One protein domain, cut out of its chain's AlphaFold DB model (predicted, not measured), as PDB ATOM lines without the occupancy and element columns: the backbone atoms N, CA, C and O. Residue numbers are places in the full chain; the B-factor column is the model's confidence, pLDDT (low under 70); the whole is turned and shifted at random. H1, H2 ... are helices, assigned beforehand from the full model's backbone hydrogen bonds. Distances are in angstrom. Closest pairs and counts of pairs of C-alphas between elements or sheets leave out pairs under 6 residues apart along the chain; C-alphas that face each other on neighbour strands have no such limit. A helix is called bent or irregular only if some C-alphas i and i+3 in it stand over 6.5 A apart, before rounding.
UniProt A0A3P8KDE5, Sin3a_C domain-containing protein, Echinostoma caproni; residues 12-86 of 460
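This is residues 12 to 86 of the 460 residues of the protein "Sin3a_C domain-containing protein" of Echinostoma caproni (UniProt A0A3P8KDE5). A helical hairpin, H1 and H2, packs at one end of the long helix H3, and H4 turns off its other end to make a corner, with residues 78 to 86 sticking out. The printed part has 75 residues, 65 of them in four named helices in the order H1 to H4, with no named strand; its class is all helix, and it is only just extended, close to loose, with a radius of gyration of the C-alphas of 17.3 A and spans of 48 by 25 by 18 A.

Look first at H1, residues 12 to 25, and H2, residues 31 to 45: this hairpin touches at Leu 20 and Tyr 34, closest C-alphas 6.6 A apart, at a shallow tilt of 22 degrees, opposite ways. H1, with residues 21 to 25 alone, touches H3, residues 47 to 67; the C-alphas of Leu 25 and Asp 53 are closest, at 6.6 A. H4, residues 71 to 85, only just touches H3, with 3 pairs of C-alphas within 8 A, only at the corner; Leu 66 and Ser 73 have the closest C-alphas, 5.7 A apart, and the lines are about perpendicular at 78 degrees. Every O i to N i+4 pair is within hydrogen-bond range in H1 and H4, 9 of 11 in H2 and 13 of 17 in H3.

Find C-alpha 12 at (195.952, 123.633, 169.763), where H1 begins. H2 is irregular, with C-alphas 41 and 44 9.5 A apart; H3, 31.4 A long, is irregular too, with C-alphas 50 and 53 7.2 A apart. H4 ends at C-alpha 85, (187.714, 152.274, 194.824).

The printed part has no cut, and its three links are tight. Residues 69, 85 and 86 are under 70 in pLDDT.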
ATOM      1  N   ASP A  12     196.781 122.928 170.746       82.38
ATOM      2  CA  ASP A  12     195.952 123.633 169.763       82.38
ATOM      3  C   ASP A  12     194.460 123.327 169.886       82.38
ATOM      4  O   ASP A  12     193.632 124.102 169.394       82.38
ATOM      5  N   TYR A  13     194.082 122.246 170.577       84.69
ATOM      6  CA  TYR A  13     192.674 121.917 170.814       84.69
ATOM      7  C   TYR A  13     191.903 123.073 171.461       84.69
ATOM      8  O   TYR A  13     190.760 123.318 171.085       84.69
ATOM      9  N   TYR A  14     192.520 123.830 172.375       87.19
ATOM     10  CA  TYR A  14     191.879 124.997 172.987       87.19
ATOM     11  C   TYR A  14     191.624 126.124 171.970       87.19
ATOM     12  O   TYR A  14     190.513 126.646 171.894       87.19
ATOM     13  N   ASN A  15     192.619 126.450 171.141       88.38
ATOM     14  CA  ASN A  15     192.508 127.487 170.111       88.38
ATOM     15  C   ASN A  15     191.453 127.112 169.058       88.38
ATOM     16  O   ASN A  15     190.607 127.927 168.689       88.38
ATOM     17  N   ARG A  16     191.452 125.848 168.619       88.56
ATOM     18  CA  ARG A  16     190.469 125.320 167.666       88.56
ATOM     19  C   ARG A  16     189.052 125.296 168.248       88.56
ATOM     20  O   ARG A  16     188.109 125.605 167.529       88.56
ATOM     21  N   ALA A  17     188.896 124.995 169.537       86.88
ATOM     22  CA  ALA A  17     187.601 125.034 170.212       86.88
ATOM     23  C   ALA A  17     187.050 126.463 170.348       86.88
ATOM     24  O   ALA A  17     185.856 126.670 170.155       86.88
ATOM     25  N   LEU A  18     187.906 127.462 170.605       89.94
ATOM     26  CA  LEU A  18     187.498 128.873 170.583       89.94
ATOM     27  C   LEU A  18     187.031 129.327 169.193       89.94
ATOM     28  O   LEU A  18     186.067 130.085 169.109       89.94
ATOM     29  N   ASN A  19     187.659 128.841 168.118       89.50
ATOM     30  CA  ASN A  19     187.186 129.113 166.757       89.50
ATOM     31  C   ASN A  19     185.804 128.483 166.514       89.50
ATOM     32  O   ASN A  19     184.902 129.193 166.095       89.50
ATOM     33  N   LEU A  20     185.586 127.217 166.897       89.69
ATOM     34  CA  LEU A  20     184.260 126.580 166.807       89.69
ATOM     35  C   LEU A  20     183.183 127.334 167.616       89.69
ATOM     36  O   LEU A  20     182.060 127.487 167.143       89.69
ATOM     37  N   VAL A  21     183.514 127.850 168.809       90.81
ATOM     38  CA  VAL A  21     182.607 128.709 169.602       90.81
ATOM     39  C   VAL A  21     182.276 130.001 168.853       90.81
ATOM     40  O   VAL A  21     181.127 130.438 168.865       90.81
ATOM     41  N   LYS A  22     183.265 130.621 168.203       89.44
ATOM     42  CA  LYS A  22     183.069 131.836 167.409       89.44
ATOM     43  C   LYS A  22     182.197 131.563 166.180       89.44
ATOM     44  O   LYS A  22     181.253 132.307 165.948       89.44
ATOM     45  N   ASP A  23     182.473 130.500 165.434       89.81
ATOM     46  CA  ASP A  23     181.757 130.173 164.197       89.81
ATOM     47  C   ASP A  23     180.292 129.767 164.477       89.81
ATOM     48  O   ASP A  23     179.401 130.095 163.694       89.81
ATOM     49  N   LEU A  24     180.013 129.163 165.643       89.31
ATOM     50  CA  LEU A  24     178.655 128.965 166.172       89.31
ATOM     51  C   LEU A  24     177.956 130.295 166.520       89.31
ATOM     52  O   LEU A  24     176.785 130.481 166.195       89.31
ATOM     53  N   LEU A  25     178.653 131.225 167.184       87.62
ATOM     54  CA  LEU A  25     178.100 132.533 167.577       87.62
ATOM     55  C   LEU A  25     177.858 133.469 166.383       87.62
ATOM     56  O   LEU A  25     176.905 134.246 166.408       87.62
ATOM     57  N   ASP A  26     178.680 133.366 165.339       87.00
ATOM     58  CA  ASP A  26     178.492 134.050 164.053       87.00
ATOM     59  C   ASP A  26     177.402 133.377 163.183       87.00
ATOM     60  O   ASP A  26     177.067 133.882 162.110       87.00
ATOM     61  N   GLY A  27     176.832 132.245 163.628       83.94
ATOM     62  CA  GLY A  27     175.766 131.512 162.935       83.94
ATOM     63  C   GLY A  27     176.223 130.697 161.719       83.94
ATOM     64  O   GLY A  27     175.394 130.323 160.890       83.94
ATOM     65  N   GLY A  28     177.528 130.442 161.587       81.44
ATOM     66  CA  GLY A  28     178.117 129.684 160.479       81.44
ATOM     67  C   GLY A  28     178.001 128.164 160.621       81.44
ATOM     68  O   GLY A  28     177.990 127.464 159.609       81.44
ATOM     69  N   GLU A  29     177.887 127.649 161.850       81.00
ATOM     70  CA  GLU A  29     177.694 126.220 162.135       81.00
ATOM     71  C   GLU A  29     176.487 125.996 163.055       81.00
ATOM     72  O   GLU A  29     176.171 126.834 163.899       81.00
ATOM     73  N   ASP A  30     175.800 124.863 162.900       88.12
ATOM     74  CA  ASP A  30     174.682 124.490 163.762       88.12
ATOM     75  C   ASP A  30     175.153 123.831 165.071       88.12
ATOM     76  O   ASP A  30     176.261 123.298 165.174       88.12
ATOM     77  N   ILE A  31     174.272 123.833 166.076       88.25
ATOM     78  CA  ILE A  31     174.568 123.322 167.421       88.25
ATOM     79  C   ILE A  31     174.977 121.840 167.392       88.25
ATOM     80  O   ILE A  31     175.887 121.465 168.128       88.25
ATOM     81  N   ALA A  32     174.368 120.996 166.551       89.31
ATOM     82  CA  ALA A  32     174.689 119.568 166.526       89.31
ATOM     83  C   ALA A  32     176.075 119.317 165.909       89.31
ATOM     84  O   ALA A  32     176.901 118.641 166.524       89.31
ATOM     85  N   THR A  33     176.378 119.939 164.763       90.50
ATOM     86  CA  THR A  33     177.718 119.874 164.148       90.50
ATOM     87  C   THR A  33     178.805 120.415 165.083       90.50
ATOM     88  O   THR A  33     179.888 119.833 165.174       90.50
ATOM     89  N   TYR A  34     178.522 121.500 165.810       91.19
ATOM     90  CA  TYR A  34     179.421 122.056 166.826       91.19
ATOM     91  C   TYR A  34     179.673 121.074 167.984       91.19
ATOM     92  O   TYR A  34     180.831 120.819 168.336       91.19
ATOM     93  N   GLU A  35     178.617 120.488 168.562       91.00
ATOM     94  CA  GLU A  35     178.748 119.514 169.651       91.00
ATOM     95  C   GLU A  35     179.540 118.272 169.213       91.00
ATOM     96  O   GLU A  35     180.415 117.816 169.954       91.00
ATOM     97  N   ASP A  36     179.284 117.744 168.013       91.88
ATOM     98  CA  ASP A  36     179.953 116.541 167.507       91.88
ATOM     99  C   ASP A  36     181.435 116.781 167.186       91.88
ATOM    100  O   ASP A  36     182.283 115.986 167.590       91.88
ATOM    101  N   ARG A  37     181.804 117.932 166.609       89.88
ATOM    102  CA  ARG A  37     183.227 118.294 166.426       89.88
ATOM    103  C   ARG A  37     183.978 118.461 167.746       89.88
ATOM    104  O   ARG A  37     185.172 118.171 167.824       89.88
ATOM    105  N   LEU A  38     183.298 118.916 168.797       90.62
ATOM    106  CA  LEU A  38     183.873 118.970 170.140       90.62
ATOM    107  C   LEU A  38     183.981 117.579 170.782       90.62
ATOM    108  O   LEU A  38     184.930 117.346 171.533       90.62
ATOM    109  N   ARG A  39     183.073 116.645 170.469       91.44
ATOM    110  CA  ARG A  39     183.193 115.224 170.851       91.44
ATOM    111  C   ARG A  39     184.378 114.563 170.142       91.44
ATOM    112  O   ARG A  39     185.133 113.863 170.811       91.44
ATOM    113  N   ASP A  40     184.625 114.862 168.869       90.06
ATOM    114  CA  ASP A  40     185.814 114.383 168.144       90.06
ATOM    115  C   ASP A  40     187.136 114.890 168.760       90.06
ATOM    116  O   ASP A  40     188.142 114.181 168.744       90.06
ATOM    117  N   MET A  41     187.150 116.104 169.327       86.25
ATOM    118  CA  MET A  41     188.356 116.714 169.914       86.25
ATOM    119  C   MET A  41     188.578 116.387 171.402       86.25
ATOM    120  O   MET A  41     189.715 116.172 171.818       86.25
ATOM    121  N   PHE A  42     187.520 116.380 172.220       84.75
ATOM    122  CA  PHE A  42     187.605 116.246 173.686       84.75
ATOM    123  C   PHE A  42     186.881 115.013 174.248       84.75
ATOM    124  O   PHE A  42     186.959 114.750 175.454       84.75
ATOM    125  N   GLY A  43     186.150 114.267 173.417       87.62
ATOM    126  CA  GLY A  43     185.341 113.124 173.833       87.62
ATOM    127  C   GLY A  43     184.380 113.477 174.968       87.62
ATOM    128  O   GLY A  43     183.645 114.464 174.922       87.62
ATOM    129  N   ILE A  44     184.437 112.688 176.042       87.25
ATOM    130  CA  ILE A  44     183.607 112.858 177.245       87.25
ATOM    131  C   ILE A  44     183.849 114.173 178.008       87.25
ATOM    132  O   ILE A  44     183.074 114.499 178.903       87.25
ATOM    133  N   PHE A  45     184.899 114.937 177.687       84.81
ATOM    134  CA  PHE A  45     185.187 116.227 178.325       84.81
ATOM    135  C   PHE A  45     184.617 117.431 177.553       84.81
ATOM    136  O   PHE A  45     184.822 118.571 177.967       84.81
ATOM    137  N   ALA A  46     183.870 117.196 176.468       89.56
ATOM    138  CA  ALA A  46     183.255 118.244 175.655       89.56
ATOM    139  C   ALA A  46     182.098 118.993 176.355       89.56
ATOM    140  O   ALA A  46     181.908 120.178 176.098       89.56
ATOM    141  N   TYR A  47     181.363 118.355 177.279       88.62
ATOM    142  CA  TYR A  47     180.111 118.892 177.849       88.62
ATOM    143  C   TYR A  47     180.135 120.349 178.368       88.62
ATOM    144  O   TYR A  47     179.141 121.043 178.157       88.62
ATOM    145  N   PRO A  48     181.205 120.874 179.007       89.44
ATOM    146  CA  PRO A  48     181.247 122.282 179.416       89.44
ATOM    147  C   PRO A  48     181.147 123.263 178.235       89.44
ATOM    148  O   PRO A  48     180.560 124.337 178.374       89.44
ATOM    149  N   TRP A  49     181.676 122.886 177.066       89.06
ATOM    150  CA  TRP A  49     181.675 123.709 175.855       89.06
ATOM    151  C   TRP A  49     180.275 123.841 175.233       89.06
ATOM    152  O   TRP A  49     179.987 124.864 174.614       89.06
ATOM    153  N   PHE A  50     179.367 122.886 175.474       88.75
ATOM    154  CA  PHE A  50     177.969 122.905 174.996       88.75
ATOM    155  C   PHE A  50     177.083 123.965 175.690       88.75
ATOM    156  O   PHE A  50     175.867 123.975 175.525       88.75
ATOM    157  N   THR A  51     177.672 124.821 176.531       91.12
ATOM    158  CA  THR A  51     176.970 125.915 177.226       91.12
ATOM    159  C   THR A  51     177.608 127.288 177.004       91.12
ATOM    160  O   THR A  51     177.133 128.287 177.554       91.12
ATOM    161  N   LEU A  52     178.691 127.361 176.219       89.88
ATOM    162  CA  LEU A  52     179.424 128.608 175.979       89.88
ATOM    163  C   LEU A  52     178.654 129.576 175.077       89.88
ATOM    164  O   LEU A  52     178.743 130.781 175.295       89.88
ATOM    165  N   ASP A  53     177.840 129.062 174.158       87.00
ATOM    166  CA  ASP A  53     176.830 129.817 173.410       87.00
ATOM    167  C   ASP A  53     175.923 130.607 174.371       87.00
ATOM    168  O   ASP A  53     175.882 131.840 174.348       87.00
ATOM    169  N   ARG A  54     175.270 129.912 175.311       87.81
ATOM    170  CA  ARG A  54     174.312 130.500 176.259       87.81
ATOM    171  C   ARG A  54     175.006 131.412 177.257       87.81
ATOM    172  O   ARG A  54     174.416 132.410 177.676       87.81
ATOM    173  N   LEU A  55     176.237 131.080 177.646       91.44
ATOM    174  CA  LEU A  55     177.050 131.904 178.532       91.44
ATOM    175  C   LEU A  55     177.424 133.229 177.857       91.44
ATOM    176  O   LEU A  55     177.183 134.284 178.442       91.44
ATOM    177  N   VAL A  56     177.947 133.193 176.628       89.44
ATOM    178  CA  VAL A  56     178.327 134.401 175.881       89.44
ATOM    179  C   VAL A  56     177.097 135.244 175.553       89.44
ATOM    180  O   VAL A  56     177.115 136.439 175.836       89.44
ATOM    181  N   ILE A  57     175.998 134.646 175.082       88.38
ATOM    182  CA  ILE A  57     174.736 135.363 174.825       88.38
ATOM    183  C   ILE A  57     174.226 136.061 176.099       88.38
ATOM    184  O   ILE A  57     173.842 137.231 176.050       88.38
ATOM    185  N   ASN A  58     174.271 135.405 177.267       89.50
ATOM    186  CA  ASN A  58     173.870 136.051 178.522       89.50
ATOM    187  C   ASN A  58     174.834 137.160 178.968       89.50
ATOM    188  O   ASN A  58     174.363 138.183 179.462       89.50
ATOM    189  N   ILE A  59     176.147 137.000 178.777       89.56
ATOM    190  CA  ILE A  59     177.137 138.047 179.078       89.56
ATOM    191  C   ILE A  59     176.935 139.257 178.157       89.56
ATOM    192  O   ILE A  59     176.904 140.384 178.647       89.56
ATOM    193  N   VAL A  60     176.730 139.047 176.854       88.62
ATOM    194  CA  VAL A  60     176.455 140.119 175.882       88.62
ATOM    195  C   VAL A  60     175.147 140.833 176.222       88.62
ATOM    196  O   VAL A  60     175.132 142.060 176.272       88.62
ATOM    197  N   ARG A  61     174.078 140.103 176.563       86.69
ATOM    198  CA  ARG A  61     172.794 140.697 176.978       86.69
ATOM    199  C   ARG A  61     172.904 141.504 178.280       86.69
ATOM    200  O   ARG A  61     172.295 142.564 178.400       86.69
ATOM    201  N   GLN A  62     173.694 141.040 179.251       84.06
ATOM    202  CA  GLN A  62     173.983 141.801 180.476       84.06
ATOM    203  C   GLN A  62     174.842 143.040 180.193       84.06
ATOM    204  O   GLN A  62     174.586 144.103 180.755       84.06
ATOM    205  N   LEU A  63     175.825 142.934 179.295       85.88
ATOM    206  CA  LEU A  63     176.643 144.060 178.846       85.88
ATOM    207  C   LEU A  63     175.802 145.106 178.100       85.88
ATOM    208  O   LEU A  63     175.994 146.297 178.317       85.88
ATOM    209  N   GLN A  64     174.832 144.676 177.290       83.88
ATOM    210  CA  GLN A  64     173.856 145.554 176.645       83.88
ATOM    211  C   GLN A  64     172.990 146.284 177.683       83.88
ATOM    212  O   GLN A  64     172.923 147.502 177.630       83.88
ATOM    213  N   ALA A  65     172.434 145.609 178.697       79.00
ATOM    214  CA  ALA A  65     171.693 146.282 179.783       79.00
ATOM    215  C   ALA A  65     172.554 147.268 180.619       79.00
ATOM    216  O   ALA A  65     172.055 148.231 181.203       79.00
ATOM    217  N   LEU A  66     173.876 147.064 180.662       76.50
ATOM    218  CA  LEU A  66     174.831 148.009 181.257       76.50
ATOM    219  C   LEU A  66     175.191 149.180 180.321       76.50
ATOM    220  O   LEU A  66     175.527 150.259 180.807       76.50
ATOM    221  N   ALA A  67     175.132 148.981 179.002       77.62
ATOM    222  CA  ALA A  67     175.513 149.965 177.984       77.62
ATOM    223  C   ALA A  67     174.339 150.831 177.487       77.62
ATOM    224  O   ALA A  67     174.533 152.019 177.237       77.62
ATOM    225  N   SER A  68     173.126 150.272 177.405       76.31
ATOM    226  CA  SER A  68     171.890 150.956 176.983       76.31
ATOM    227  C   SER A  68     171.421 152.046 177.954       76.31
ATOM    228  O   SER A  68     170.518 152.810 177.626       76.31
ATOM    229  N   GLY A  69     172.055 152.162 179.124       63.81
ATOM    230  CA  GLY A  69     171.883 153.305 180.018       63.81
ATOM    231  C   GLY A  69     170.808 153.154 181.092       63.81
ATOM    232  O   GLY A  69     170.449 154.168 181.689       63.81
ATOM    233  N   ASP A  70     170.337 151.932 181.377       74.25
ATOM    234  CA  ASP A  70     169.396 151.651 182.469       74.25
ATOM    235  C   ASP A  70     169.832 152.362 183.760       74.25
ATOM    236  O   ASP A  70     170.873 152.059 184.350       74.25
ATOM    237  N   GLU A  71     169.018 153.303 184.240       73.62
ATOM    238  CA  GLU A  71     169.374 154.157 185.382       73.62
ATOM    239  C   GLU A  71     169.674 153.330 186.647       73.62
ATOM    240  O   GLU A  71     170.537 153.687 187.452       73.62
ATOM    241  N   LEU A  72     169.023 152.171 186.789       76.38
ATOM    242  CA  LEU A  72     169.297 151.189 187.836       76.38
ATOM    243  C   LEU A  72     170.662 150.501 187.650       76.38
ATOM    244  O   LEU A  72     171.430 150.419 188.612       76.38
ATOM    245  N   SER A  73     171.004 150.048 186.438       74.19
ATOM    246  CA  SER A  73     172.287 149.376 186.163       74.19
ATOM    247  C   SER A  73     173.461 150.357 186.319       74.19
ATOM    248  O   SER A  73     174.488 150.019 186.924       74.19
ATOM    249  N   ARG A  74     173.264 151.624 185.923       73.19
ATOM    250  CA  ARG A  74     174.182 152.747 186.162       73.19
ATOM    251  C   ARG A  74     174.374 153.031 187.656       73.19
ATOM    252  O   ARG A  74     175.515 153.154 188.111       73.19
ATOM    253  N   ARG A  75     173.289 153.099 188.443       75.56
ATOM    254  CA  ARG A  75     173.342 153.293 189.909       75.56
ATOM    255  C   ARG A  75     174.074 152.151 190.615       75.56
ATOM    256  O   ARG A  75     174.987 152.426 191.393       75.56
ATOM    257  N   LEU A  76     173.748 150.894 190.305       77.31
ATOM    258  CA  LEU A  76     174.427 149.723 190.880       77.31
ATOM    259  C   LEU A  76     175.913 149.669 190.496       77.31
ATOM    260  O   LEU A  76     176.759 149.408 191.351       77.31
ATOM    261  N   THR A  77     176.255 149.999 189.248       78.38
ATOM    262  CA  THR A  77     177.654 150.088 188.795       78.38
ATOM    263  C   THR A  77     178.424 151.171 189.556       78.38
ATOM    264  O   THR A  77     179.569 150.950 189.953       78.38
ATOM    265  N   ASN A  78     177.810 152.326 189.823       77.75
ATOM    266  CA  ASN A  78     178.430 153.389 190.619       77.75
ATOM    267  C   ASN A  78     178.567 153.014 192.109       77.75
ATOM    268  O   ASN A  78     179.590 153.332 192.715       77.75
ATOM    269  N   LEU A  79     177.601 152.282 192.677       81.12
ATOM    270  CA  LEU A  79     177.677 151.731 194.038       81.12
ATOM    271  C   LEU A  79     178.789 150.674 194.173       81.12
ATOM    272  O   LEU A  79     179.533 150.668 195.152       81.12
ATOM    273  N   TYR A  80     178.950 149.807 193.172       77.38
ATOM    274  CA  TYR A  80     180.059 148.855 193.130       77.38
ATOM    275  C   TYR A  80     181.411 149.576 193.007       77.38
ATOM    276  O   TYR A  80     182.348 149.259 193.738       77.38
ATOM    277  N   ARG A  81     181.501 150.600 192.144       77.31
ATOM    278  CA  ARG A  81     182.713 151.419 191.971       77.31
ATOM    279  C   ARG A  81     183.116 152.165 193.246       77.31
ATOM    280  O   ARG A  81     184.306 152.188 193.559       77.31
ATOM    281  N   SER A  82     182.175 152.744 193.999       76.00
ATOM    282  CA  SER A  82     182.495 153.418 195.271       76.00
ATOM    283  C   SER A  82     183.050 152.428 196.304       76.00
ATOM    284  O   SER A  82     184.077 152.705 196.927       76.00
ATOM    285  N   TRP A  83     182.471 151.227 196.393       73.81
ATOM    286  CA  TRP A  83     182.962 150.133 197.239       73.81
ATOM    287  C   TRP A  83     184.342 149.597 196.818       73.81
ATOM    288  O   TRP A  83     185.203 149.413 197.679       73.81
ATOM    289  N   THR A  84     184.605 149.382 195.521       72.06
ATOM    290  CA  THR A  84     185.920 148.887 195.060       72.06
ATOM    291  C   THR A  84     187.032 149.927 195.148       72.06
ATOM    292  O   THR A  84     188.186 149.562 195.371       72.06
ATOM    293  N   CYS A  85     186.714 151.207 194.930       67.38
ATOM    294  CA  CYS A  85     187.714 152.274 194.824       67.38
ATOM    295  C   CYS A  85     187.881 153.089 196.115       67.38
ATOM    296  O   CYS A  85     188.809 153.889 196.199       67.38
ATOM    297  N   GLY A  86     186.998 152.917 197.107       59.41
ATOM    298  CA  GLY A  86     187.012 153.693 198.353       59.41
ATOM    299  C   GLY A  86     186.691 155.180 198.166       59.41
ATOM    300  O   GLY A  86     186.936 155.977 199.067       59.41
TER     301      GLY A  86